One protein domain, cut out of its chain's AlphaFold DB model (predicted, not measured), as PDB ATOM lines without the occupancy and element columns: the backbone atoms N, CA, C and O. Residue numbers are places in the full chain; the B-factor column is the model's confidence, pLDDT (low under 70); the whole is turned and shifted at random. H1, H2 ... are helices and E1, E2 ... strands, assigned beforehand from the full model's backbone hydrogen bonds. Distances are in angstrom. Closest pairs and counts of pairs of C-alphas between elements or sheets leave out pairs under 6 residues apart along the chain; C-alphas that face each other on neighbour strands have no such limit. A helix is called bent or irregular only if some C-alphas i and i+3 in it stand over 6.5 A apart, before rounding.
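AT A GLANCE: This is residues 352 to 529 of the 983 residues of a protein of Aphanomyces stellatus (UniProt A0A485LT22). Two lobes stand end to end along the long axis, joined by two lengths of chain, residues 379 to 386 going across and residues 462 to 472 coming back. One lobe is a three-stranded sheet, E6 E8 E7, between H6 on one face and H1 on the other, with H2 next to the edge at E7; the second lobe is a three-stranded sheet, E1 E3 E2, with H3 packed on both E2 and the hairpin E4-E5, and with H4 and H5 near one end. The 178 printed residues hold six named helices and eight named strands in the order H1 H2 E1 H3 H4 E2 E3 H5 E4 E5 E6 H6 E7 E8, and the three sheets are antiparallel. The class is mixed, helices and strands; the whole is only just loose, close to compact, with a radius of gyration of the C-alphas of 19.3 A, and elongated, spanning 52 by 34 by 28 A.

IN THESE COORDINATES: Find C-alpha 352 at (-9.479, 2.943, 209.053), where H1 begins; it runs 18.2 A through residues 352 to 364. H2 takes residues 371 to 378. Cross to E1, residues 387 to 392, 16.6 A, which begins at C-alpha 387, (-3.661, 6.853, 198.281). Then come H3, residues 402 to 412, 15.1 A, and H4, residues 419 to 424, irregular, with C-alphas 420 and 423 7.4 A apart. E2, residues 425 to 431, 18.2 A, and E3, residues 434 to 439, 16.0 A, follow, then H5, residues 442 to 446, E4, residues 452 to 455, and E5, residues 458 to 461. Back in the first lobe you reach E6, residues 473 to 477, 13.5 A, H6, residues 482 to 496, 20.9 A, and E7, residues 499 to 503, 11.6 A. E8, residues 515 to 520, 16.5 A, ends at C-alpha 520, (-6.092, 17.275, 215.142).

HOW THE PARTS SIT: Look first at the inner strand E8: N 518 and O 474 of E6 are 3.0 A apart, and N 519 and O 501 of E7 are 2.8 A apart. E6, H6, E7 form a split strand-helix-strand unit, two strands running the same way with E8 between them, its crossover right-handed. H6 lies over E8 at a height of 9.3 A, along the strands at 27 degrees on the local plane; the closest C-alphas are those of Ala 485 and Leu 516, 7.0 A. On the opposite face H1 is over E7 and only just stands up from the sheet, at 41 degrees. H1 and H2 are a helical hairpin, opposite ways at a shallow tilt of 19 degrees, with C-alphas of Cys 357 and Ile 378 closest, 5.4 A. In the second lobe, N 389 and O 437 pair E1 with E3 at 2.9 A, and N 438 and O 426 pair E3 with E2 at 2.8 A. E1, H3 H4, E2 are another split unit with E3 between its strands, also right-handed. H3 comes closest to E2 at the C-alphas of Glu 402 and His 428, 6.2 A, and to E4 at those of Phe 409 and Leu 455, 5.4 A. E4 and E5 are a hairpin, N 460 and O 453 being 2.8 A apart. H4 only grazes the sheet E1 E3 E2; H5 is on it but over none of its strands, only just, with 2 C-alphas falling on E3. In H1, H2, H3, H5 and H6 every O i to N i+4 pair is within hydrogen-bond range; H4 has 0 of 2, and 1 of 3 O i to N i+3 pairs.

THE WHOLE: The two C-alphas farthest apart are those of Glu 369 and Lys 411, 55.5 A. The printed part has no cut. The links E5 to E6 and E7 to E8 are long, 11 residues each. Mean pLDDT of the printed part is 78.6; 36 residues are under 70, among them 381 to 388, 463 to 470 and 505 to 514.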
ATOM      1  N   ASP A 352      -9.133   3.838 207.950       69.31
ATOM      2  CA  ASP A 352      -9.479   2.943 209.053       69.31
ATOM      3  C   ASP A 352      -8.463   3.070 210.204       69.31
ATOM      4  O   ASP A 352      -8.863   3.099 211.368       69.31
ATOM      5  N   ASP A 353      -7.178   3.296 209.891       76.00
ATOM      6  CA  ASP A 353      -6.147   3.637 210.886       76.00
ATOM      7  C   ASP A 353      -6.471   4.970 211.585       76.00
ATOM      8  O   ASP A 353      -6.465   5.044 212.813       76.00
ATOM      9  N   ILE A 354      -6.814   6.027 210.831       76.25
ATOM     10  CA  ILE A 354      -7.187   7.320 211.439       76.25
ATOM     11  C   ILE A 354      -8.470   7.179 212.276       76.25
ATOM     12  O   ILE A 354      -8.560   7.787 213.341       76.25
ATOM     13  N   ALA A 355      -9.446   6.379 211.839       78.81
ATOM     14  CA  ALA A 355     -10.685   6.152 212.581       78.81
ATOM     15  C   ALA A 355     -10.459   5.389 213.896       78.81
ATOM     16  O   ALA A 355     -11.062   5.729 214.915       78.81
ATOM     17  N   GLN A 356      -9.564   4.395 213.899       83.19
ATOM     18  CA  GLN A 356      -9.146   3.702 215.117       83.19
ATOM     19  C   GLN A 356      -8.472   4.677 216.094       83.19
ATOM     20  O   GLN A 356      -8.829   4.707 217.273       83.19
ATOM     21  N   CYS A 357      -7.565   5.526 215.607       86.31
ATOM     22  CA  CYS A 357      -6.891   6.525 216.436       86.31
ATOM     23  C   CYS A 357      -7.838   7.643 216.921       86.31
ATOM     24  O   CYS A 357      -7.720   8.088 218.060       86.31
ATOM     25  N   GLU A 358      -8.835   8.052 216.126       87.06
ATOM     26  CA  GLU A 358      -9.898   8.971 216.561       87.06
ATOM     27  C   GLU A 358     -10.753   8.356 217.679       87.06
ATOM     28  O   GLU A 358     -11.046   9.036 218.661       87.06
ATOM     29  N   ALA A 359     -11.103   7.069 217.583       86.94
ATOM     30  CA  ALA A 359     -11.831   6.359 218.635       86.94
ATOM     31  C   ALA A 359     -10.997   6.201 219.923       86.94
ATOM     32  O   ALA A 359     -11.523   6.385 221.022       86.94
ATOM     33  N   MET A 360      -9.692   5.923 219.799       87.31
ATOM     34  CA  MET A 360      -8.749   5.901 220.927       87.31
ATOM     35  C   MET A 360      -8.616   7.280 221.584       87.31
ATOM     36  O   MET A 360      -8.691   7.385 222.806       87.31
ATOM     37  N   ALA A 361      -8.498   8.349 220.793       88.75
ATOM     38  CA  ALA A 361      -8.462   9.724 221.283       88.75
ATOM     39  C   ALA A 361      -9.770  10.125 221.984       88.75
ATOM     40  O   ALA A 361      -9.743  10.704 223.068       88.75
ATOM     41  N   ASP A 362     -10.926   9.753 221.429       88.94
ATOM     42  CA  ASP A 362     -12.232   9.987 222.050       88.94
ATOM     43  C   ASP A 362     -12.471   9.155 223.317       88.94
ATOM     44  O   ASP A 362     -13.361   9.502 224.095       88.94
ATOM     45  N   ALA A 363     -11.730   8.068 223.538       87.25
ATOM     46  CA  ALA A 363     -11.708   7.357 224.814       87.25
ATOM     47  C   ALA A 363     -10.761   8.052 225.808       87.25
ATOM     48  O   ALA A 363     -11.175   8.395 226.917       87.25
ATOM     49  N   PHE A 364      -9.527   8.345 225.385       90.25
ATOM     50  CA  PHE A 364      -8.496   8.980 226.206       90.25
ATOM     51  C   PHE A 364      -8.897  10.378 226.705       90.25
ATOM     52  O   PHE A 364      -8.770  10.670 227.888       90.25
ATOM     53  N   TYR A 365      -9.466  11.241 225.857       90.25
ATOM     54  CA  TYR A 365      -9.908  12.575 226.291       90.25
ATOM     55  C   TYR A 365     -11.166  12.565 227.177       90.25
ATOM     56  O   TYR A 365     -11.507  13.606 227.742       90.25
ATOM     57  N   LYS A 366     -11.840  11.414 227.330       89.12
ATOM     58  CA  LYS A 366     -12.858  11.204 228.373       89.12
ATOM     59  C   LYS A 366     -12.201  10.728 229.674       89.12
ATOM     60  O   LYS A 366     -12.422  11.349 230.708       89.12
ATOM     61  N   ASN A 367     -11.357   9.694 229.593       87.06
ATOM     62  CA  ASN A 367     -10.672   9.069 230.730       87.06
ATOM     63  C   ASN A 367      -9.142   9.029 230.492       87.06
ATOM     64  O   ASN A 367      -8.628   8.023 229.992       87.06
ATOM     65  N   PRO A 368      -8.395  10.100 230.823       82.62
ATOM     66  CA  PRO A 368      -6.964  10.205 230.523       82.62
ATOM     67  C   PRO A 368      -6.103   9.503 231.588       82.62
ATOM     68  O   PRO A 368      -5.345  10.149 232.307       82.62
ATOM     69  N   GLU A 369      -6.250   8.181 231.721       78.69
ATOM     70  CA  GLU A 369      -5.563   7.394 232.762       78.69
ATOM     71  C   GLU A 369      -4.149   6.934 232.363       78.69
ATOM     72  O   GLU A 369      -3.273   6.873 233.223       78.69
ATOM     73  N   ASP A 370      -3.887   6.678 231.074       85.25
ATOM     74  CA  ASP A 370      -2.547   6.339 230.573       85.25
ATOM     75  C   ASP A 370      -2.216   7.067 229.259       85.25
ATOM     76  O   ASP A 370      -2.763   6.777 228.193       85.25
ATOM     77  N   MET A 371      -1.279   8.015 229.345       87.38
ATOM     78  CA  MET A 371      -0.739   8.749 228.197       87.38
ATOM     79  C   MET A 371       0.168   7.870 227.320       87.38
ATOM     80  O   MET A 371       0.223   8.092 226.116       87.38
ATOM     81  N   ASN A 372       0.873   6.874 227.869       85.06
ATOM     82  CA  ASN A 372       1.778   6.033 227.080       85.06
ATOM     83  C   ASN A 372       1.008   5.080 226.169       85.06
ATOM     84  O   ASN A 372       1.258   5.094 224.968       85.06
ATOM     85  N   SER A 373       0.021   4.353 226.702       86.06
ATOM     86  CA  SER A 373      -0.885   3.523 225.894       86.06
ATOM     87  C   SER A 373      -1.623   4.341 224.822       86.06
ATOM     88  O   SER A 373      -1.739   3.908 223.674       86.06
ATOM     89  N   PHE A 374      -2.040   5.575 225.139       88.81
ATOM     90  CA  PHE A 374      -2.593   6.492 224.137       88.81
ATOM     91  C   PHE A 374      -1.578   6.839 223.034       88.81
ATOM     92  O   PHE A 374      -1.900   6.709 221.853       88.81
ATOM     93  N   LEU A 375      -0.351   7.234 223.394       87.50
ATOM     94  CA  LEU A 375       0.719   7.543 222.438       87.50
ATOM     95  C   LEU A 375       1.067   6.344 221.549       87.50
ATOM     96  O   LEU A 375       1.213   6.524 220.342       87.50
ATOM     97  N   ASP A 376       1.148   5.141 222.117       85.50
ATOM     98  CA  ASP A 376       1.400   3.894 221.383       85.50
ATOM     99  C   ASP A 376       0.279   3.589 220.376       85.50
ATOM    100  O   ASP A 376       0.544   3.090 219.282       85.50
ATOM    101  N   GLY A 377      -0.967   3.949 220.706       81.56
ATOM    102  CA  GLY A 377      -2.117   3.837 219.809       81.56
ATOM    103  C   GLY A 377      -2.177   4.888 218.692       81.56
ATOM    104  O   GLY A 377      -2.763   4.610 217.647       81.56
ATOM    105  N   ILE A 378      -1.594   6.083 218.876       85.81
ATOM    106  CA  ILE A 378      -1.702   7.195 217.906       85.81
ATOM    107  C   ILE A 378      -0.411   7.550 217.147       85.81
ATOM    108  O   ILE A 378      -0.482   8.333 216.193       85.81
ATOM    109  N   LEU A 379       0.751   7.010 217.532       82.81
ATOM    110  CA  LEU A 379       2.033   7.178 216.831       82.81
ATOM    111  C   LEU A 379       2.161   6.178 215.671       82.81
ATOM    112  O   LEU A 379       2.832   5.150 215.757       82.81
ATOM    113  N   LEU A 380       1.506   6.494 214.557       77.25
ATOM    114  CA  LEU A 380       1.402   5.613 213.401       77.25
ATOM    115  C   LEU A 380       2.646   5.643 212.500       77.25
ATOM    116  O   LEU A 380       3.140   6.697 212.089       77.25
ATOM    117  N   LEU A 381       3.074   4.452 212.078       62.47
ATOM    118  CA  LEU A 381       3.927   4.263 210.906       62.47
ATOM    119  C   LEU A 381       3.033   4.226 209.649       62.47
ATOM    120  O   LEU A 381       2.147   3.374 209.573       62.47
ATOM    121  N   PRO A 382       3.225   5.110 208.648       58.12
ATOM    122  CA  PRO A 382       2.406   5.113 207.438       58.12
ATOM    123  C   PRO A 382       2.645   3.846 206.607       58.12
ATOM    124  O   PRO A 382       3.696   3.674 205.992       58.12
ATOM    125  N   LYS A 383       1.644   2.964 206.560       49.12
ATOM    126  CA  LYS A 383       1.735   1.649 205.901       49.12
ATOM    127  C   LYS A 383       1.845   1.730 204.373       49.12
ATOM    128  O   LYS A 383       2.433   0.840 203.771       49.12
ATOM    129  N   SER A 384       1.325   2.793 203.746       47.56
ATOM    130  CA  SER A 384       1.309   2.950 202.283       47.56
ATOM    131  C   SER A 384       1.936   4.266 201.805       47.56
ATOM    132  O   SER A 384       1.852   5.325 202.441       47.56
ATOM    133  N   GLN A 385       2.588   4.206 200.643       51.44
ATOM    134  CA  GLN A 385       3.017   5.394 199.900       51.44
ATOM    135  C   GLN A 385       1.892   5.939 198.996       51.44
ATOM    136  O   GLN A 385       1.909   7.127 198.656       51.44
ATOM    137  N   VAL A 386       0.898   5.106 198.670       53.56
ATOM    138  CA  VAL A 386      -0.167   5.347 197.684       53.56
ATOM    139  C   VAL A 386      -1.486   5.697 198.390       53.56
ATOM    140  O   VAL A 386      -1.700   5.322 199.539       53.56
ATOM    141  N   PHE A 387      -2.368   6.447 197.725       63.44
ATOM    142  CA  PHE A 387      -3.661   6.853 198.281       63.44
ATOM    143  C   PHE A 387      -4.793   5.954 197.776       63.44
ATOM    144  O   PHE A 387      -5.146   6.025 196.601       63.44
ATOM    145  N   GLU A 388      -5.372   5.127 198.642       67.50
ATOM    146  CA  GLU A 388      -6.361   4.110 198.267       67.50
ATOM    147  C   GLU A 388      -7.807   4.574 198.498       67.50
ATOM    148  O   GLU A 388      -8.162   5.007 199.591       67.50
ATOM    149  N   LEU A 389      -8.654   4.454 197.470       73.06
ATOM    150  CA  LEU A 389     -10.088   4.751 197.523       73.06
ATOM    151  C   LEU A 389     -10.895   3.449 197.341       73.06
ATOM    152  O   LEU A 389     -11.060   2.998 196.201       73.06
ATOM    153  N   PRO A 390     -11.373   2.808 198.427       75.69
ATOM    154  CA  PRO A 390     -12.099   1.541 198.357       75.69
ATOM    155  C   PRO A 390     -13.565   1.735 197.936       75.69
ATOM    156  O   PRO A 390     -14.328   2.465 198.568       75.69
ATOM    157  N   ILE A 391     -13.985   1.034 196.883       82.25
ATOM    158  CA  ILE A 391     -15.334   1.078 196.310       82.25
ATOM    159  C   ILE A 391     -15.961  -0.316 196.378       82.25
ATOM    160  O   ILE A 391     -15.430  -1.285 195.828       82.25
ATOM    161  N   LYS A 392     -17.125  -0.413 197.028       85.88
ATOM    162  CA  LYS A 392     -17.923  -1.646 197.073       85.88
ATOM    163  C   LYS A 392     -18.583  -1.899 195.714       85.88
ATOM    164  O   LYS A 392     -19.205  -1.003 195.147       85.88
ATOM    165  N   LEU A 393     -18.449  -3.124 195.219       85.75
ATOM    166  CA  LEU A 393     -19.003  -3.604 193.956       85.75
ATOM    167  C   LEU A 393     -20.283  -4.421 194.186       85.75
ATOM    168  O   LEU A 393     -20.465  -5.025 195.243       85.75
ATOM    169  N   ASP A 394     -21.133  -4.507 193.162       85.56
ATOM    170  CA  ASP A 394     -22.249  -5.461 193.140       85.56
ATOM    171  C   ASP A 394     -21.729  -6.906 193.061       85.56
ATOM    172  O   ASP A 394     -20.672  -7.173 192.486       85.56
ATOM    173  N   GLU A 395     -22.539  -7.870 193.504       86.56
ATOM    174  CA  GLU A 395     -22.213  -9.301 193.391       86.56
ATOM    175  C   GLU A 395     -21.948  -9.764 191.953       86.56
ATOM    176  O   GLU A 395     -21.159 -10.676 191.738       86.56
ATOM    177  N   ARG A 396     -22.516  -9.078 190.954       84.81
ATOM    178  CA  ARG A 396     -22.246  -9.308 189.522       84.81
ATOM    179  C   ARG A 396     -20.773  -9.148 189.132       84.81
ATOM    180  O   ARG A 396     -20.369  -9.660 188.094       84.81
ATOM    181  N   PHE A 397     -19.975  -8.451 189.940       84.94
ATOM    182  CA  PHE A 397     -18.540  -8.294 189.716       84.94
ATOM    183  C   PHE A 397     -17.695  -9.287 190.523       84.94
ATOM    184  O   PHE A 397     -16.487  -9.318 190.303       84.94
ATOM    185  N   ARG A 398     -18.289 -10.096 191.421       85.06
ATOM    186  CA  ARG A 398     -17.601 -11.021 192.348       85.06
ATOM    187  C   ARG A 398     -16.537 -11.857 191.636       85.06
ATOM    188  O   ARG A 398     -15.357 -11.758 191.973       85.06
ATOM    189  N   ASP A 399     -16.955 -12.565 190.593       86.69
ATOM    190  CA  ASP A 399     -16.162 -13.601 189.918       86.69
ATOM    191  C   ASP A 399     -15.385 -13.081 188.693       86.69
ATOM    192  O   ASP A 399     -14.606 -13.809 188.079       86.69
ATOM    193  N   LEU A 400     -15.543 -11.798 188.337       83.69
ATOM    194  CA  LEU A 400     -14.741 -11.173 187.284       83.69
ATOM    195  C   LEU A 400     -13.281 -11.045 187.729       83.69
ATOM    196  O   LEU A 400     -12.991 -10.490 188.794       83.69
ATOM    197  N   SER A 401     -12.348 -11.491 186.887       82.19
ATOM    198  CA  SER A 401     -10.921 -11.259 187.124       82.19
ATOM    199  C   SER A 401     -10.595  -9.763 187.112       82.19
ATOM    200  O   SER A 401     -11.208  -8.979 186.382       82.19
ATOM    201  N   GLU A 402      -9.592  -9.365 187.893       77.94
ATOM    202  CA  GLU A 402      -9.140  -7.972 187.985       77.94
ATOM    203  C   GLU A 402      -8.783  -7.382 186.613       77.94
ATOM    204  O   GLU A 402      -9.178  -6.261 186.300       77.94
ATOM    205  N   ARG A 403      -8.136  -8.172 185.745       76.62
ATOM    206  CA  ARG A 403      -7.800  -7.779 184.369       76.62
ATOM    207  C   ARG A 403      -9.038  -7.447 183.529       76.62
ATOM    208  O   ARG A 403      -9.003  -6.488 182.760       76.62
ATOM    209  N   VAL A 404     -10.122  -8.218 183.658       82.56
ATOM    210  CA  VAL A 404     -11.383  -7.949 182.942       82.56
ATOM    211  C   VAL A 404     -12.066  -6.711 183.517       82.56
ATOM    212  O   VAL A 404     -12.473  -5.841 182.753       82.56
ATOM    213  N   LEU A 405     -12.120  -6.587 184.845       85.12
ATOM    214  CA  LEU A 405     -12.680  -5.420 185.529       85.12
ATOM    215  C   LEU A 405     -11.944  -4.123 185.149       85.12
ATOM    216  O   LEU A 405     -12.596  -3.143 184.802       85.12
ATOM    217  N   CYS A 406     -10.609  -4.117 185.130       81.12
ATOM    218  CA  CYS A 406      -9.825  -2.931 184.777       81.12
ATOM    219  C   CYS A 406      -9.889  -2.609 183.276       81.12
ATOM    220  O   CYS A 406      -9.957  -1.440 182.904       81.12
ATOM    221  N   SER A 407      -9.940  -3.625 182.408       80.69
ATOM    222  CA  SER A 407     -10.184  -3.435 180.969       80.69
ATOM    223  C   SER A 407     -11.550  -2.785 180.715       80.69
ATOM    224  O   SER A 407     -11.652  -1.802 179.980       80.69
ATOM    225  N   GLN A 408     -12.594  -3.274 181.392       85.38
ATOM    226  CA  GLN A 408     -13.942  -2.722 181.297       85.38
ATOM    227  C   GLN A 408     -14.012  -1.296 181.868       85.38
ATOM    228  O   GLN A 408     -14.612  -0.421 181.247       85.38
ATOM    229  N   PHE A 409     -13.338  -1.034 182.992       86.94
ATOM    230  CA  PHE A 409     -13.215   0.298 183.587       86.94
ATOM    231  C   PHE A 409     -12.593   1.308 182.610       86.94
ATOM    232  O   PHE A 409     -13.154   2.380 182.390       86.94
ATOM    233  N   VAL A 410     -11.454   0.970 181.996       84.94
ATOM    234  CA  VAL A 410     -10.767   1.859 181.042       84.94
ATOM    235  C   VAL A 410     -11.630   2.109 179.801       84.94
ATOM    236  O   VAL A 410     -11.688   3.242 179.323       84.94
ATOM    237  N   LYS A 411     -12.339   1.076 179.322       85.00
ATOM    238  CA  LYS A 411     -13.253   1.147 178.174       85.00
ATOM    239  C   LYS A 411     -14.497   2.006 178.433       85.00
ATOM    240  O   LYS A 411     -14.935   2.703 177.527       85.00
ATOM    241  N   GLU A 412     -15.078   1.951 179.631       87.31
ATOM    242  CA  GLU A 412     -16.306   2.693 179.964       87.31
ATOM    243  C   GLU A 412     -16.058   4.144 180.419       87.31
ATOM    244  O   GLU A 412     -16.990   4.945 180.405       87.31
ATOM    245  N   ASN A 413     -14.822   4.513 180.786       84.19
ATOM    246  CA  ASN A 413     -14.479   5.848 181.306       84.19
ATOM    247  C   ASN A 413     -13.556   6.666 180.383       84.19
ATOM    248  O   ASN A 413     -12.800   7.522 180.842       84.19
ATOM    249  N   THR A 414     -13.610   6.430 179.070       68.81
ATOM    250  CA  THR A 414     -12.938   7.280 178.068       68.81
ATOM    251  C   THR A 414     -13.407   8.733 178.183       68.81
ATOM    252  O   THR A 414     -14.614   8.989 178.191       68.81
ATOM    253  N   GLY A 415     -12.482   9.692 178.263       70.00
ATOM    254  CA  GLY A 415     -12.813  11.097 178.496       70.00
ATOM    255  C   GLY A 415     -11.863  11.825 179.452       70.00
ATOM    256  O   GLY A 415     -11.259  11.254 180.363       70.00
ATOM    257  N   SER A 416     -11.773  13.145 179.272       60.19
ATOM    258  CA  SER A 416     -10.716  14.002 179.831       60.19
ATOM    259  C   SER A 416     -10.562  13.985 181.358       60.19
ATOM    260  O   SER A 416      -9.467  14.265 181.847       60.19
ATOM    261  N   LEU A 417     -11.605  13.644 182.125       73.94
ATOM    262  CA  LEU A 417     -11.544  13.553 183.590       73.94
ATOM    263  C   LEU A 417     -10.759  12.332 184.089       73.94
ATOM    264  O   LEU A 417     -10.105  12.436 185.126       73.94
ATOM    265  N   TRP A 418     -10.859  11.198 183.395       80.25
ATOM    266  CA  TRP A 418     -10.334   9.895 183.820       80.25
ATOM    267  C   TRP A 418      -9.089   9.513 183.017       80.25
ATOM    268  O   TRP A 418      -8.039   9.216 183.583       80.25
ATOM    269  N   GLU A 419      -9.172   9.642 181.696       77.44
ATOM    270  CA  GLU A 419      -8.127   9.275 180.738       77.44
ATOM    271  C   GLU A 419      -6.819  10.051 180.950       77.44
ATOM    272  O   GLU A 419      -5.734   9.474 180.939       77.44
ATOM    273  N   SER A 420      -6.913  11.347 181.276       76.38
ATOM    274  CA  SER A 420      -5.748  12.189 181.605       76.38
ATOM    275  C   SER A 420      -5.050  11.817 182.923       76.38
ATOM    276  O   SER A 420      -3.995  12.375 183.241       76.38
ATOM    277  N   LYS A 421      -5.635  10.897 183.699       78.62
ATOM    278  CA  LYS A 421      -5.180  10.493 185.031       78.62
ATOM    279  C   LYS A 421      -4.790   9.018 185.124       78.62
ATOM    280  O   LYS A 421      -4.122   8.674 186.090       78.62
ATOM    281  N   TYR A 422      -5.123   8.162 184.152       77.69
ATOM    282  CA  TYR A 422      -4.776   6.728 184.189       77.69
ATOM    283  C   TYR A 422      -3.278   6.465 184.430       77.69
ATOM    284  O   TYR A 422      -2.935   5.546 185.160       77.69
ATOM    285  N   SER A 423      -2.381   7.326 183.940       69.69
ATOM    286  CA  SER A 423      -0.930   7.268 184.210       69.69
ATOM    287  C   SER A 423      -0.519   7.532 185.672       69.69
ATOM    288  O   SER A 423       0.670   7.555 185.987       69.69
ATOM    289  N   LYS A 424      -1.489   7.769 186.560       72.38
ATOM    290  CA  LYS A 424      -1.343   8.073 187.991       72.38
ATOM    291  C   LYS A 424      -2.324   7.286 188.871       72.38
ATOM    292  O   LYS A 424      -2.400   7.545 190.075       72.38
ATOM    293  N   LEU A 425      -3.076   6.365 188.270       76.38
ATOM    294  CA  LEU A 425      -4.065   5.513 188.917       76.38
ATOM    295  C   LEU A 425      -3.668   4.051 188.708       76.38
ATOM    296  O   LEU A 425      -3.424   3.629 187.583       76.38
ATOM    297  N   TRP A 426      -3.673   3.268 189.777       78.19
ATOM    298  CA  TRP A 426      -3.681   1.811 189.718       78.19
ATOM    299  C   TRP A 426      -5.001   1.312 190.304       78.19
ATOM    300  O   TRP A 426      -5.479   1.838 191.307       78.19
ATOM    301  N   ILE A 427      -5.627   0.337 189.652       81.75
ATOM    302  CA  ILE A 427      -6.936  -0.188 190.041       81.75
ATOM    303  C   ILE A 427      -6.782  -1.684 190.268       81.75
ATOM    304  O   ILE A 427      -6.261  -2.378 189.398       81.75
ATOM    305  N   HIS A 428      -7.208  -2.154 191.438       77.81
ATOM    306  CA  HIS A 428      -7.101  -3.557 191.837       77.81
ATOM    307  C   HIS A 428      -8.321  -4.009 192.658       77.81
ATOM    308  O   HIS A 428      -9.148  -3.189 193.070       77.81
ATOM    309  N   LYS A 429      -8.457  -5.313 192.917       79.44
ATOM    310  CA  LYS A 429      -9.452  -5.895 193.830       79.44
ATOM    311  C   LYS A 429      -8.814  -6.214 195.183       79.44
ATOM    312  O   LYS A 429      -8.071  -7.181 195.303       79.44
ATOM    313  N   ARG A 430      -9.173  -5.468 196.237       74.44
ATOM    314  CA  ARG A 430      -8.777  -5.794 197.628       74.44
ATOM    315  C   ARG A 430      -9.533  -7.030 198.147       74.44
ATOM    316  O   ARG A 430      -9.034  -7.743 199.007       74.44
ATOM    317  N   ASN A 431     -10.731  -7.302 197.619       78.12
ATOM    318  CA  ASN A 431     -11.477  -8.563 197.776       78.12
ATOM    319  C   ASN A 431     -12.512  -8.708 196.626       78.12
ATOM    320  O   ASN A 431     -12.681  -7.757 195.855       78.12
ATOM    321  N   PRO A 432     -13.237  -9.841 196.476       80.62
ATOM    322  CA  PRO A 432     -14.147 -10.059 195.343       80.62
ATOM    323  C   PRO A 432     -15.217  -8.974 195.133       80.62
ATOM    324  O   PRO A 432     -15.605  -8.733 193.992       80.62
ATOM    325  N   LEU A 433     -15.657  -8.306 196.208       83.88
ATOM    326  CA  LEU A 433     -16.692  -7.264 196.198       83.88
ATOM    327  C   LEU A 433     -16.139  -5.855 196.489       83.88
ATOM    328  O   LEU A 433     -16.917  -4.940 196.745       83.88
ATOM    329  N   THR A 434     -14.816  -5.650 196.488       81.25
ATOM    330  CA  THR A 434     -14.199  -4.338 196.759       81.25
ATOM    331  C   THR A 434     -13.077  -4.058 195.767       81.25
ATOM    332  O   THR A 434     -12.006  -4.667 195.825       81.25
ATOM    333  N   MET A 435     -13.322  -3.097 194.880       84.06
ATOM    334  CA  MET A 435     -12.297  -2.474 194.045       84.06
ATOM    335  C   MET A 435     -11.590  -1.378 194.844       84.06
ATOM    336  O   MET A 435     -12.208  -0.742 195.693       84.06
ATOM    337  N   VAL A 436     -10.325  -1.107 194.556       79.38
ATOM    338  CA  VAL A 436      -9.589   0.033 195.108       79.38
ATOM    339  C   VAL A 436      -9.009   0.843 193.960       79.38
ATOM    340  O   VAL A 436      -8.351   0.288 193.082       79.38
ATOM    341  N   ILE A 437      -9.239   2.158 193.972       83.00
ATOM    342  CA  ILE A 437      -8.536   3.105 193.100       83.00
ATOM    343  C   ILE A 437      -7.373   3.690 193.902       83.00
ATOM    344  O   ILE A 437      -7.568   4.491 194.813       83.00
ATOM    345  N   SER A 438      -6.163   3.267 193.560       75.38
ATOM    346  CA  SER A 438      -4.904   3.664 194.187       75.38
ATOM    347  C   SER A 438      -4.286   4.820 193.397       75.38
ATOM    348  O   SER A 438      -3.949   4.663 192.226       75.38
ATOM    349  N   CYS A 439      -4.141   5.996 194.005       69.56
ATOM    350  CA  CYS A 439      -3.624   7.200 193.351       69.56
ATOM    351  C   CYS A 439      -2.211   7.532 193.843       69.56
ATOM    352  O   CYS A 439      -1.987   7.646 195.049       69.56
ATOM    353  N   TYR A 440      -1.272   7.775 192.926       62.31
ATOM    354  CA  TYR A 440       0.123   8.073 193.288       62.31
ATOM    355  C   TYR A 440       0.372   9.537 193.697       62.31
ATOM    356  O   TYR A 440       1.384   9.832 194.331       62.31
ATOM    357  N   ASP A 441      -0.545  10.469 193.398       62.56
ATOM    358  CA  ASP A 441      -0.461  11.855 193.876       62.56
ATOM    359  C   ASP A 441      -1.781  12.420 194.425       62.56
ATOM    360  O   ASP A 441      -2.872  12.217 193.887       62.56
ATOM    361  N   LEU A 442      -1.640  13.210 195.496       59.50
ATOM    362  CA  LEU A 442      -2.713  13.881 196.240       59.50
ATOM    363  C   LEU A 442      -3.688  14.619 195.318       59.50
ATOM    364  O   LEU A 442      -4.901  14.525 195.479       59.50
ATOM    365  N   LYS A 443      -3.150  15.360 194.344       67.31
ATOM    366  CA  LYS A 443      -3.937  16.200 193.436       67.31
ATOM    367  C   LYS A 443      -4.866  15.376 192.547       67.31
ATOM    368  O   LYS A 443      -5.986  15.806 192.290       67.31
ATOM    369  N   THR A 444      -4.415  14.208 192.098       72.44
ATOM    370  CA  THR A 444      -5.243  13.268 191.337       72.44
ATOM    371  C   THR A 444      -6.303  12.672 192.244       72.44
ATOM    372  O   THR A 444      -7.473  12.747 191.897       72.44
ATOM    373  N   CYS A 445      -5.923  12.193 193.433       71.44
ATOM    374  CA  CYS A 445      -6.848  11.565 194.377       71.44
ATOM    375  C   CYS A 445      -7.987  12.512 194.811       71.44
ATOM    376  O   CYS A 445      -9.162  12.172 194.695       71.44
ATOM    377  N   VAL A 446      -7.665  13.759 195.180       70.25
ATOM    378  CA  VAL A 446      -8.656  14.823 195.452       70.25
ATOM    379  C   VAL A 446      -9.534  15.112 194.230       70.25
ATOM    380  O   VAL A 446     -10.728  15.341 194.381       70.25
ATOM    381  N   ALA A 447      -8.974  15.067 193.017       75.12
ATOM    382  CA  ALA A 447      -9.717  15.249 191.769       75.12
ATOM    383  C   ALA A 447     -10.451  13.982 191.272       75.12
ATOM    384  O   ALA A 447     -11.036  14.026 190.183       75.12
ATOM    385  N   MET A 448     -10.403  12.873 192.023       79.12
ATOM    386  CA  MET A 448     -11.281  11.701 191.869       79.12
ATOM    387  C   MET A 448     -12.339  11.654 192.967       79.12
ATOM    388  O   MET A 448     -13.435  11.153 192.747       79.12
ATOM    389  N   GLY A 449     -12.026  12.164 194.157       78.75
ATOM    390  CA  GLY A 449     -12.902  12.036 195.309       78.75
ATOM    391  C   GLY A 449     -14.284  12.651 195.087       78.75
ATOM    392  O   GLY A 449     -14.405  13.835 194.783       78.75
ATOM    393  N   GLY A 450     -15.336  11.850 195.262       75.06
ATOM    394  CA  GLY A 450     -16.726  12.257 195.049       75.06
ATOM    395  C   GLY A 450     -17.196  12.263 193.590       75.06
ATOM    396  O   GLY A 450     -18.387  12.495 193.368       75.06
ATOM    397  N   THR A 451     -16.324  12.000 192.605       85.31
ATOM    398  CA  THR A 451     -16.733  11.841 191.197       85.31
ATOM    399  C   THR A 451     -17.401  10.481 190.966       85.31
ATOM    400  O   THR A 451     -17.464   9.636 191.861       85.31
ATOM    401  N   THR A 452     -17.921  10.255 189.760       87.31
ATOM    402  CA  THR A 452     -18.480   8.965 189.342       87.31
ATOM    403  C   THR A 452     -17.692   8.347 188.188       87.31
ATOM    404  O   THR A 452     -17.038   9.047 187.407       87.31
ATOM    405  N   PHE A 453     -17.764   7.021 188.096       89.12
ATOM    406  CA  PHE A 453     -17.269   6.215 186.979       89.12
ATOM    407  C   PHE A 453     -18.316   5.180 186.562       89.12
ATOM    408  O   PHE A 453     -19.180   4.807 187.357       89.12
ATOM    409  N   MET A 454     -18.221   4.704 185.328       88.62
ATOM    410  CA  MET A 454     -19.029   3.614 184.786       88.62
ATOM    411  C   MET A 454     -18.264   2.288 184.873       88.62
ATOM    412  O   MET A 454     -17.066   2.240 184.586       88.62
ATOM    413  N   LEU A 455     -18.924   1.214 185.298       89.44
ATOM    414  CA  LEU A 455     -18.377  -0.140 185.255       89.44
ATOM    415  C   LEU A 455     -19.510  -1.156 185.065       89.44
ATOM    416  O   LEU A 455     -20.448  -1.209 185.860       89.44
ATOM    417  N   GLY A 456     -19.431  -1.972 184.013       84.56
ATOM    418  CA  GLY A 456     -20.484  -2.921 183.647       84.56
ATOM    419  C   GLY A 456     -21.802  -2.236 183.271       84.56
ATOM    420  O   GLY A 456     -22.869  -2.790 183.529       84.56
ATOM    421  N   GLY A 457     -21.749  -1.006 182.748       82.88
ATOM    422  CA  GLY A 457     -22.922  -0.175 182.469       82.88
ATOM    423  C   GLY A 457     -23.586   0.438 183.709       82.88
ATOM    424  O   GLY A 457     -24.631   1.076 183.582       82.88
ATOM    425  N   LYS A 458     -23.001   0.285 184.906       87.00
ATOM    426  CA  LYS A 458     -23.489   0.884 186.156       87.00
ATOM    427  C   LYS A 458     -22.593   2.039 186.604       87.00
ATOM    428  O   LYS A 458     -21.374   1.907 186.618       87.00
ATOM    429  N   ALA A 459     -23.205   3.139 187.040       87.81
ATOM    430  CA  ALA A 459     -22.490   4.226 187.698       87.81
ATOM    431  C   ALA A 459     -22.127   3.863 189.151       87.81
ATOM    432  O   ALA A 459     -22.989   3.466 189.940       87.81
ATOM    433  N   PHE A 460     -20.863   4.062 189.512       87.94
ATOM    434  CA  PHE A 460     -20.330   3.965 190.869       87.94
ATOM    435  C   PHE A 460     -19.779   5.325 191.303       87.94
ATOM    436  O   PHE A 460     -19.217   6.060 190.490       87.94
ATOM    437  N   GLN A 461     -19.925   5.660 192.586       85.44
ATOM    438  CA  GLN A 461     -19.342   6.871 193.162       85.44
ATOM    439  C   GLN A 461     -17.998   6.555 193.824       85.44
ATOM    440  O   GLN A 461     -17.873   5.594 194.582       85.44
ATOM    441  N   VAL A 462     -17.001   7.389 193.548       82.81
ATOM    442  CA  VAL A 462     -15.697   7.360 194.209       82.81
ATOM    443  C   VAL A 462     -15.835   8.016 195.594       82.81
ATOM    444  O   VAL A 462     -16.347   9.138 195.666       82.81
ATOM    445  N   PRO A 463     -15.370   7.392 196.695       67.69
ATOM    446  CA  PRO A 463     -15.294   8.042 198.006       67.69
ATOM    447  C   PRO A 463     -14.551   9.381 197.935       67.69
ATOM    448  O   PRO A 463     -13.598   9.516 197.170       67.69
ATOM    449  N   GLN A 464     -14.951  10.385 198.721       68.81
ATOM    450  CA  GLN A 464     -14.148  11.609 198.823       68.81
ATOM    451  C   GLN A 464     -12.791  11.297 199.462       68.81
ATOM    452  O   GLN A 464     -12.733  10.535 200.417       68.81
ATOM    453  N   TYR A 465     -11.721  11.903 198.932       60.81
ATOM    454  CA  TYR A 465     -10.327  11.468 199.124       60.81
ATOM    455  C   TYR A 465      -9.906  11.175 200.573       60.81
ATOM    456  O   TYR A 465      -9.116  10.264 200.797       60.81
ATOM    457  N   SER A 466     -10.407  11.938 201.545       61.94
ATOM    458  CA  SER A 466     -10.513  11.428 202.908       61.94
ATOM    459  C   SER A 466     -11.534  12.223 203.706       61.94
ATOM    460  O   SER A 466     -11.500  13.459 203.661       61.94
ATOM    461  N   ARG A 467     -12.358  11.553 204.528       60.41
ATOM    462  CA  ARG A 467     -13.188  12.236 205.547       60.41
ATOM    463  C   ARG A 467     -12.346  13.078 206.519       60.41
ATOM    464  O   ARG A 467     -12.819  14.089 207.028       60.41
ATOM    465  N   TYR A 468     -11.078  12.697 206.704       65.12
ATOM    466  CA  TYR A 468     -10.084  13.362 207.546       65.12
ATOM    467  C   TYR A 468      -9.140  14.296 206.770       65.12
ATOM    468  O   TYR A 468      -8.336  14.998 207.377       65.12
ATOM    469  N   GLY A 469      -9.236  14.376 205.439       63.16
ATOM    470  CA  GLY A 469      -8.462  15.324 204.620       63.16
ATOM    471  C   GLY A 469      -8.660  16.812 204.984       63.16
ATOM    472  O   GLY A 469      -7.698  17.592 204.902       63.16
ATOM    473  N   PRO A 470      -9.856  17.248 205.439       66.81
ATOM    474  CA  PRO A 470     -10.049  18.581 206.005       66.81
ATOM    475  C   PRO A 470      -9.209  18.842 207.263       66.81
ATOM    476  O   PRO A 470      -8.776  19.982 207.457       66.81
ATOM    477  N   ASN A 471      -8.930  17.820 208.080       81.69
ATOM    478  CA  ASN A 471      -8.397  17.958 209.437       81.69
ATOM    479  C   ASN A 471      -7.096  18.755 209.504       81.69
ATOM    480  O   ASN A 471      -6.182  18.614 208.687       81.69
ATOM    481  N   TYR A 472      -7.017  19.621 210.504       83.38
ATOM    482  CA  TYR A 472      -5.869  20.463 210.748       83.38
ATOM    483  C   TYR A 472      -4.659  19.621 211.157       83.38
ATOM    484  O   TYR A 472      -4.791  18.585 211.808       83.38
ATOM    485  N   TYR A 473      -3.466  20.083 210.794       87.69
ATOM    486  CA  TYR A 473      -2.221  19.492 211.263       87.69
ATOM    487  C   TYR A 473      -1.133  20.543 211.474       87.69
ATOM    488  O   TYR A 473      -1.156  21.632 210.885       87.69
ATOM    489  N   VAL A 474      -0.143  20.174 212.282       87.56
ATOM    490  CA  VAL A 474       1.169  20.827 212.326       87.56
ATOM    491  C   VAL A 474       2.242  19.868 211.820       87.56
ATOM    492  O   VAL A 474       2.041  18.654 211.782       87.56
ATOM    493  N   THR A 475       3.376  20.394 211.369       87.31
ATOM    494  CA  THR A 475       4.551  19.605 210.978       87.31
ATOM    495  C   THR A 475       5.803  20.192 211.624       87.31
ATOM    496  O   THR A 475       6.121  21.364 211.423       87.31
ATOM    497  N   PHE A 476       6.494  19.370 212.408       85.38
ATOM    498  CA  PHE A 476       7.822  19.625 212.962       85.38
ATOM    499  C   PHE A 476       8.891  19.148 211.976       85.38
ATOM    500  O   PHE A 476       8.631  18.250 211.173       85.38
ATOM    501  N   ALA A 477      10.094  19.706 212.072       78.19
ATOM    502  CA  ALA A 477      11.268  19.278 211.316       78.19
ATOM    503  C   ALA A 477      12.452  19.026 212.263       78.19
ATOM    504  O   ALA A 477      12.523  19.619 213.336       78.19
ATOM    505  N   LYS A 478      13.393  18.176 211.835       75.81
ATOM    506  CA  LYS A 478      14.566  17.710 212.603       75.81
ATOM    507  C   LYS A 478      14.226  16.830 213.829       75.81
ATOM    508  O   LYS A 478      15.069  16.641 214.699       75.81
ATOM    509  N   VAL A 479      13.039  16.209 213.852       77.31
ATOM    510  CA  VAL A 479      12.644  15.187 214.843       77.31
ATOM    511  C   VAL A 479      13.172  13.816 214.398       77.31
ATOM    512  O   VAL A 479      12.534  13.126 213.605       77.31
ATOM    513  N   ASN A 480      14.365  13.453 214.879       67.94
ATOM    514  CA  ASN A 480      15.047  12.185 214.563       67.94
ATOM    515  C   ASN A 480      14.829  11.073 215.603       67.94
ATOM    516  O   ASN A 480      14.984   9.900 215.281       67.94
ATOM    517  N   ASN A 481      14.537  11.429 216.856       75.19
ATOM    518  CA  ASN A 481      14.456  10.488 217.973       75.19
ATOM    519  C   ASN A 481      12.972  10.165 218.297       75.19
ATOM    520  O   ASN A 481      12.142  11.082 218.298       75.19
ATOM    521  N   PRO A 482      12.617   8.887 218.554       76.69
ATOM    522  CA  PRO A 482      11.234   8.478 218.804       76.69
ATOM    523  C   PRO A 482      10.690   9.007 220.136       76.69
ATOM    524  O   PRO A 482       9.529   9.396 220.199       76.69
ATOM    525  N   ASP A 483      11.514   9.100 221.176       80.81
ATOM    526  CA  ASP A 483      11.136   9.609 222.500       80.81
ATOM    527  C   ASP A 483      10.812  11.111 222.446       80.81
ATOM    528  O   ASP A 483       9.829  11.572 223.020       80.81
ATOM    529  N   MET A 484      11.570  11.873 221.655       83.62
ATOM    530  CA  MET A 484      11.281  13.266 221.324       83.62
ATOM    531  C   MET A 484       9.961  13.386 220.551       83.62
ATOM    532  O   MET A 484       9.192  14.313 220.803       83.62
ATOM    533  N   ALA A 485       9.647  12.443 219.654       84.94
ATOM    534  CA  ALA A 485       8.343  12.400 218.996       84.94
ATOM    535  C   ALA A 485       7.202  12.085 219.984       84.94
ATOM    536  O   ALA A 485       6.176  12.766 219.940       84.94
ATOM    537  N   ARG A 486       7.391  11.137 220.919       87.25
ATOM    538  CA  ARG A 486       6.446  10.872 222.024       87.25
ATOM    539  C   ARG A 486       6.201  12.136 222.844       87.25
ATOM    540  O   ARG A 486       5.051  12.521 223.024       87.25
ATOM    541  N   ALA A 487       7.264  12.808 223.285       87.19
ATOM    542  CA  ALA A 487       7.181  13.989 224.139       87.19
ATOM    543  C   ALA A 487       6.505  15.185 223.435       87.19
ATOM    544  O   ALA A 487       5.639  15.831 224.023       87.19
ATOM    545  N   ILE A 488       6.802  15.427 222.149       89.69
ATOM    546  CA  ILE A 488       6.109  16.437 221.324       89.69
ATOM    547  C   ILE A 488       4.598  16.161 221.247       89.69
ATOM    548  O   ILE A 488       3.785  17.083 221.341       89.69
ATOM    549  N   VAL A 489       4.206  14.898 221.054       90.25
ATOM    550  CA  VAL A 489       2.793  14.514 220.919       90.25
ATOM    551  C   VAL A 489       2.080  14.532 222.271       90.25
ATOM    552  O   VAL A 489       0.942  14.993 222.327       90.25
ATOM    553  N   ALA A 490       2.748  14.131 223.356       89.44
ATOM    554  CA  ALA A 490       2.233  14.215 224.723       89.44
ATOM    555  C   ALA A 490       1.919  15.666 225.123       89.44
ATOM    556  O   ALA A 490       0.837  15.949 225.645       89.44
ATOM    557  N   GLU A 491       2.833  16.592 224.818       89.88
ATOM    558  CA  GLU A 491       2.662  18.020 225.089       89.88
ATOM    559  C   GLU A 491       1.508  18.605 224.258       89.88
ATOM    560  O   GLU A 491       0.606  19.242 224.799       89.88
ATOM    561  N   LEU A 492       1.441  18.309 222.952       91.06
ATOM    562  CA  LEU A 492       0.333  18.770 222.103       91.06
ATOM    563  C   LEU A 492      -1.027  18.164 222.482       91.06
ATOM    564  O   LEU A 492      -2.043  18.863 222.394       91.06
ATOM    565  N   ALA A 493      -1.075  16.898 222.898       90.56
ATOM    566  CA  ALA A 493      -2.293  16.256 223.389       90.56
ATOM    567  C   ALA A 493      -2.771  16.912 224.693       90.56
ATOM    568  O   ALA A 493      -3.951  17.246 224.814       90.56
ATOM    569  N   SER A 494      -1.850  17.191 225.619       89.00
ATOM    570  CA  SER A 494      -2.129  17.871 226.890       89.00
ATOM    571  C   SER A 494      -2.608  19.314 226.683       89.00
ATOM    572  O   SER A 494      -3.624  19.720 227.252       89.00
ATOM    573  N   LEU A 495      -1.924  20.066 225.811       89.50
ATOM    574  CA  LEU A 495      -2.209  21.466 225.489       89.50
ATOM    575  C   LEU A 495      -3.542  21.649 224.747       89.50
ATOM    576  O   LEU A 495      -4.318  22.549 225.067       89.50
ATOM    577  N   THR A 496      -3.802  20.830 223.723       89.06
ATOM    578  CA  THR A 496      -4.939  21.049 222.806       89.06
ATOM    579  C   THR A 496      -6.162  20.191 223.105       89.06
ATOM    580  O   THR A 496      -7.267  20.597 222.750       89.06
ATOM    581  N   LYS A 497      -5.978  19.017 223.730       90.38
ATOM    582  CA  LYS A 497      -6.998  17.964 223.913       90.38
ATOM    583  C   LYS A 497      -7.739  17.596 222.620       90.38
ATOM    584  O   LYS A 497      -8.935  17.316 222.627       90.38
ATOM    585  N   ALA A 498      -7.023  17.667 221.496       89.06
ATOM    586  CA  ALA A 498      -7.590  17.530 220.157       89.06
ATOM    587  C   ALA A 498      -6.700  16.754 219.172       89.06
ATOM    588  O   ALA A 498      -7.109  16.582 218.024       89.06
ATOM    589  N   VAL A 499      -5.505  16.298 219.573       91.62
ATOM    590  CA  VAL A 499      -4.647  15.427 218.747       91.62
ATOM    591  C   VAL A 499      -5.330  14.073 218.570       91.62
ATOM    592  O   VAL A 499      -5.733  13.479 219.567       91.62
ATOM    593  N   ILE A 500      -5.432  13.583 217.333       89.44
ATOM    594  CA  ILE A 500      -6.000  12.256 217.032       89.44
ATOM    595  C   ILE A 500      -4.987  11.274 216.447       89.44
ATOM    596  O   ILE A 500      -5.173  10.079 216.597       89.44
ATOM    597  N   ALA A 501      -3.932  11.745 215.778       88.25
ATOM    598  CA  ALA A 501      -2.920  10.889 215.161       88.25
ATOM    599  C   ALA A 501      -1.609  11.657 214.975       88.25
ATOM    600  O   ALA A 501      -1.623  12.855 214.676       88.25
ATOM    601  N   ALA A 502      -0.477  10.970 215.088       87.31
ATOM    602  CA  ALA A 502       0.842  11.518 214.811       87.31
ATOM    603  C   ALA A 502       1.680  10.517 214.008       87.31
ATOM    604  O   ALA A 502       1.641   9.322 214.267       87.31
ATOM    605  N   PHE A 503       2.415  10.989 213.004       81.62
ATOM    606  CA  PHE A 503       3.181  10.128 212.101       81.62
ATOM    607  C   PHE A 503       4.315  10.899 211.427       81.62
ATOM    608  O   PHE A 503       4.202  12.101 211.171       81.62
ATOM    609  N   ASN A 504       5.398  10.214 211.064       73.69
ATOM    610  CA  ASN A 504       6.373  10.774 210.132       73.69
ATOM    611  C   ASN A 504       5.858  10.550 208.694       73.69
ATOM    612  O   ASN A 504       5.744   9.396 208.280       73.69
ATOM    613  N   PRO A 505       5.570  11.600 207.894       62.47
ATOM    614  CA  PRO A 505       4.991  11.471 206.546       62.47
ATOM    615  C   PRO A 505       5.924  10.826 205.504       62.47
ATOM    616  O   PRO A 505       5.533  10.665 204.343       62.47
ATOM    617  N   THR A 506       7.142  10.476 205.921       56.94
ATOM    618  CA  THR A 506       8.211   9.846 205.141       56.94
ATOM    619  C   THR A 506       8.841   8.630 205.839       56.94
ATOM    620  O   THR A 506       9.851   8.134 205.361       56.94
ATOM    621  N   ALA A 507       8.274   8.115 206.942       53.03
ATOM    622  CA  ALA A 507       8.848   6.960 207.658       53.03
ATOM    623  C   ALA A 507       8.949   5.682 206.801       53.03
ATOM    624  O   ALA A 507       9.765   4.816 207.089       53.03
ATOM    625  N   ASN A 508       8.149   5.583 205.739       45.25
ATOM    626  CA  ASN A 508       8.176   4.501 204.758       45.25
ATOM    627  C   ASN A 508       9.000   4.831 203.494       45.25
ATOM    628  O   ASN A 508       8.785   4.220 202.447       45.25
ATOM    629  N   GLN A 509       9.913   5.805 203.568       45.47
ATOM    630  CA  GLN A 509      10.852   6.168 202.500       45.47
ATOM    631  C   GLN A 509      12.282   5.761 202.880       45.47
ATOM    632  O   GLN A 509      12.665   5.833 204.044       45.47
ATOM    633  N   THR A 510      13.094   5.390 201.884       34.69
ATOM    634  CA  THR A 510      14.475   4.884 202.055       34.69
ATOM    635  C   THR A 510      15.400   5.849 202.807       34.69
ATOM    636  O   THR A 510      16.368   5.425 203.428       34.69
ATOM    637  N   VAL A 511      15.089   7.147 202.774       42.38
ATOM    638  CA  VAL A 511      15.601   8.138 203.723       42.38
ATOM    639  C   VAL A 511      14.392   8.730 204.434       42.38
ATOM    640  O   VAL A 511      13.704   9.590 203.880       42.38
ATOM    641  N   ALA A 512      14.125   8.266 205.655       47.53
ATOM    642  CA  ALA A 512      13.104   8.859 206.504       47.53
ATOM    643  C   ALA A 512      13.516  10.302 206.828       47.53
ATOM    644  O   ALA A 512      14.437  10.546 207.607       47.53
ATOM    645  N   SER A 513      12.856  11.276 206.200       56.41
ATOM    646  CA  SER A 513      13.102  12.682 206.509       56.41
ATOM    647  C   SER A 513      12.647  12.974 207.946       56.41
ATOM    648  O   SER A 513      11.705  12.336 208.427       56.41
ATOM    649  N   PRO A 514      13.270  13.927 208.656       68.69
ATOM    650  CA  PRO A 514      13.110  14.059 210.100       68.69
ATOM    651  C   PRO A 514      11.873  14.898 210.454       68.69
ATOM    652  O   PRO A 514      11.953  15.884 211.188       68.69
ATOM    653  N   HIS A 515      10.738  14.575 209.842       79.31
ATOM    654  CA  HIS A 515       9.489  15.308 209.986       79.31
ATOM    655  C   HIS A 515       8.503  14.518 210.835       79.31
ATOM    656  O   HIS A 515       8.274  13.338 210.593       79.31
ATOM    657  N   LEU A 516       7.852  15.199 211.773       83.62
ATOM    658  CA  LEU A 516       6.728  14.659 212.533       83.62
ATOM    659  C   LEU A 516       5.491  15.495 212.217       83.62
ATOM    660  O   LEU A 516       5.495  16.712 212.406       83.62
ATOM    661  N   ARG A 517       4.431  14.854 211.727       85.81
ATOM    662  CA  ARG A 517       3.127  15.472 211.494       85.81
ATOM    663  C   ARG A 517       2.158  15.042 212.580       85.81
ATOM    664  O   ARG A 517       2.041  13.854 212.859       85.81
ATOM    665  N   VAL A 518       1.438  16.005 213.144       88.25
ATOM    666  CA  VAL A 518       0.426  15.777 214.184       88.25
ATOM    667  C   VAL A 518      -0.913  16.297 213.669       88.25
ATOM    668  O   VAL A 518      -1.012  17.473 213.316       88.25
ATOM    669  N   ILE A 519      -1.908  15.411 213.568       88.62
ATOM    670  CA  ILE A 519      -3.275  15.678 213.100       88.62
ATOM    671  C   ILE A 519      -4.180  15.948 214.304       88.62
ATOM    672  O   ILE A 519      -4.133  15.233 215.306       88.62
ATOM    673  N   PHE A 520      -5.061  16.936 214.165       89.75
ATOM    674  CA  PHE A 520      -6.092  17.275 215.142       89.75
ATOM    675  C   PHE A 520      -7.488  16.904 214.623       89.75
ATOM    676  O   PHE A 520      -7.700  16.820 213.414       89.75
ATOM    677  N   LYS A 521      -8.460  16.698 215.517       86.25
ATOM    678  CA  LYS A 521      -9.826  16.277 215.148       86.25
ATOM    679  C   LYS A 521     -10.573  17.286 214.261       86.25
ATOM    680  O   LYS A 521     -11.426  16.910 213.466       86.25
ATOM    681  N   THR A 522     -10.268  18.574 214.397       83.69
ATOM    682  CA  THR A 522     -10.957  19.675 213.707       83.69
ATOM    683  C   THR A 522     -10.228  20.117 212.441       83.69
ATOM    684  O   THR A 522      -9.005  20.098 212.387       83.69
ATOM    685  N   SER A 523     -10.957  20.605 211.433       78.19
ATOM    686  CA  SER A 523     -10.378  21.253 210.239       78.19
ATOM    687  C   SER A 523      -9.805  22.653 210.514       78.19
ATOM    688  O   SER A 523      -8.878  23.097 209.834       78.19
ATOM    689  N   ALA A 524     -10.325  23.336 211.536       84.50
ATOM    690  CA  ALA A 524      -9.778  24.581 212.069       84.50
ATOM    691  C   ALA A 524      -8.595  24.323 213.032       84.50
ATOM    692  O   ALA A 524      -8.570  23.272 213.684       84.50
ATOM    693  N   PRO A 525      -7.641  25.270 213.170       87.00
ATOM    694  CA  PRO A 525      -6.603  25.202 214.196       87.00
ATOM    695  C   PRO A 525      -7.206  25.172 215.614       87.00
ATOM    696  O   PRO A 525      -8.133  25.943 215.883       87.00
ATOM    697  N   PRO A 526      -6.661  24.363 216.542       90.38
ATOM    698  CA  PRO A 526      -7.004  24.438 217.959       90.38
ATOM    699  C   PRO A 526      -6.802  25.860 218.525       90.38
ATOM    700  O   PRO A 526      -5.763  26.470 218.244       90.38
ATOM    701  N   PRO A 527      -7.724  26.392 219.355       87.56
ATOM    702  CA  PRO A 527      -7.618  27.744 219.920       87.56
ATOM    703  C   PRO A 527      -6.345  28.013 220.735       87.56
ATOM    704  O   PRO A 527      -5.951  29.163 220.887       87.56
ATOM    705  N   GLN A 528      -5.690  26.973 221.249       88.69
ATOM    706  CA  GLN A 528      -4.424  27.065 221.980       88.69
ATOM    707  C   GLN A 528      -3.220  27.283 221.046       88.69
ATOM    708  O   GLN A 528      -2.228  27.874 221.457       88.69
ATOM    709  N   LEU A 529      -3.314  26.847 219.783       88.06
ATOM    710  CA  LEU A 529      -2.289  27.086 218.759       88.06
ATOM    711  C   LEU A 529      -2.520  28.400 217.994       88.06
ATOM    712  O   LEU A 529      -1.587  28.930 217.395       88.06
TER     713      LEU A 529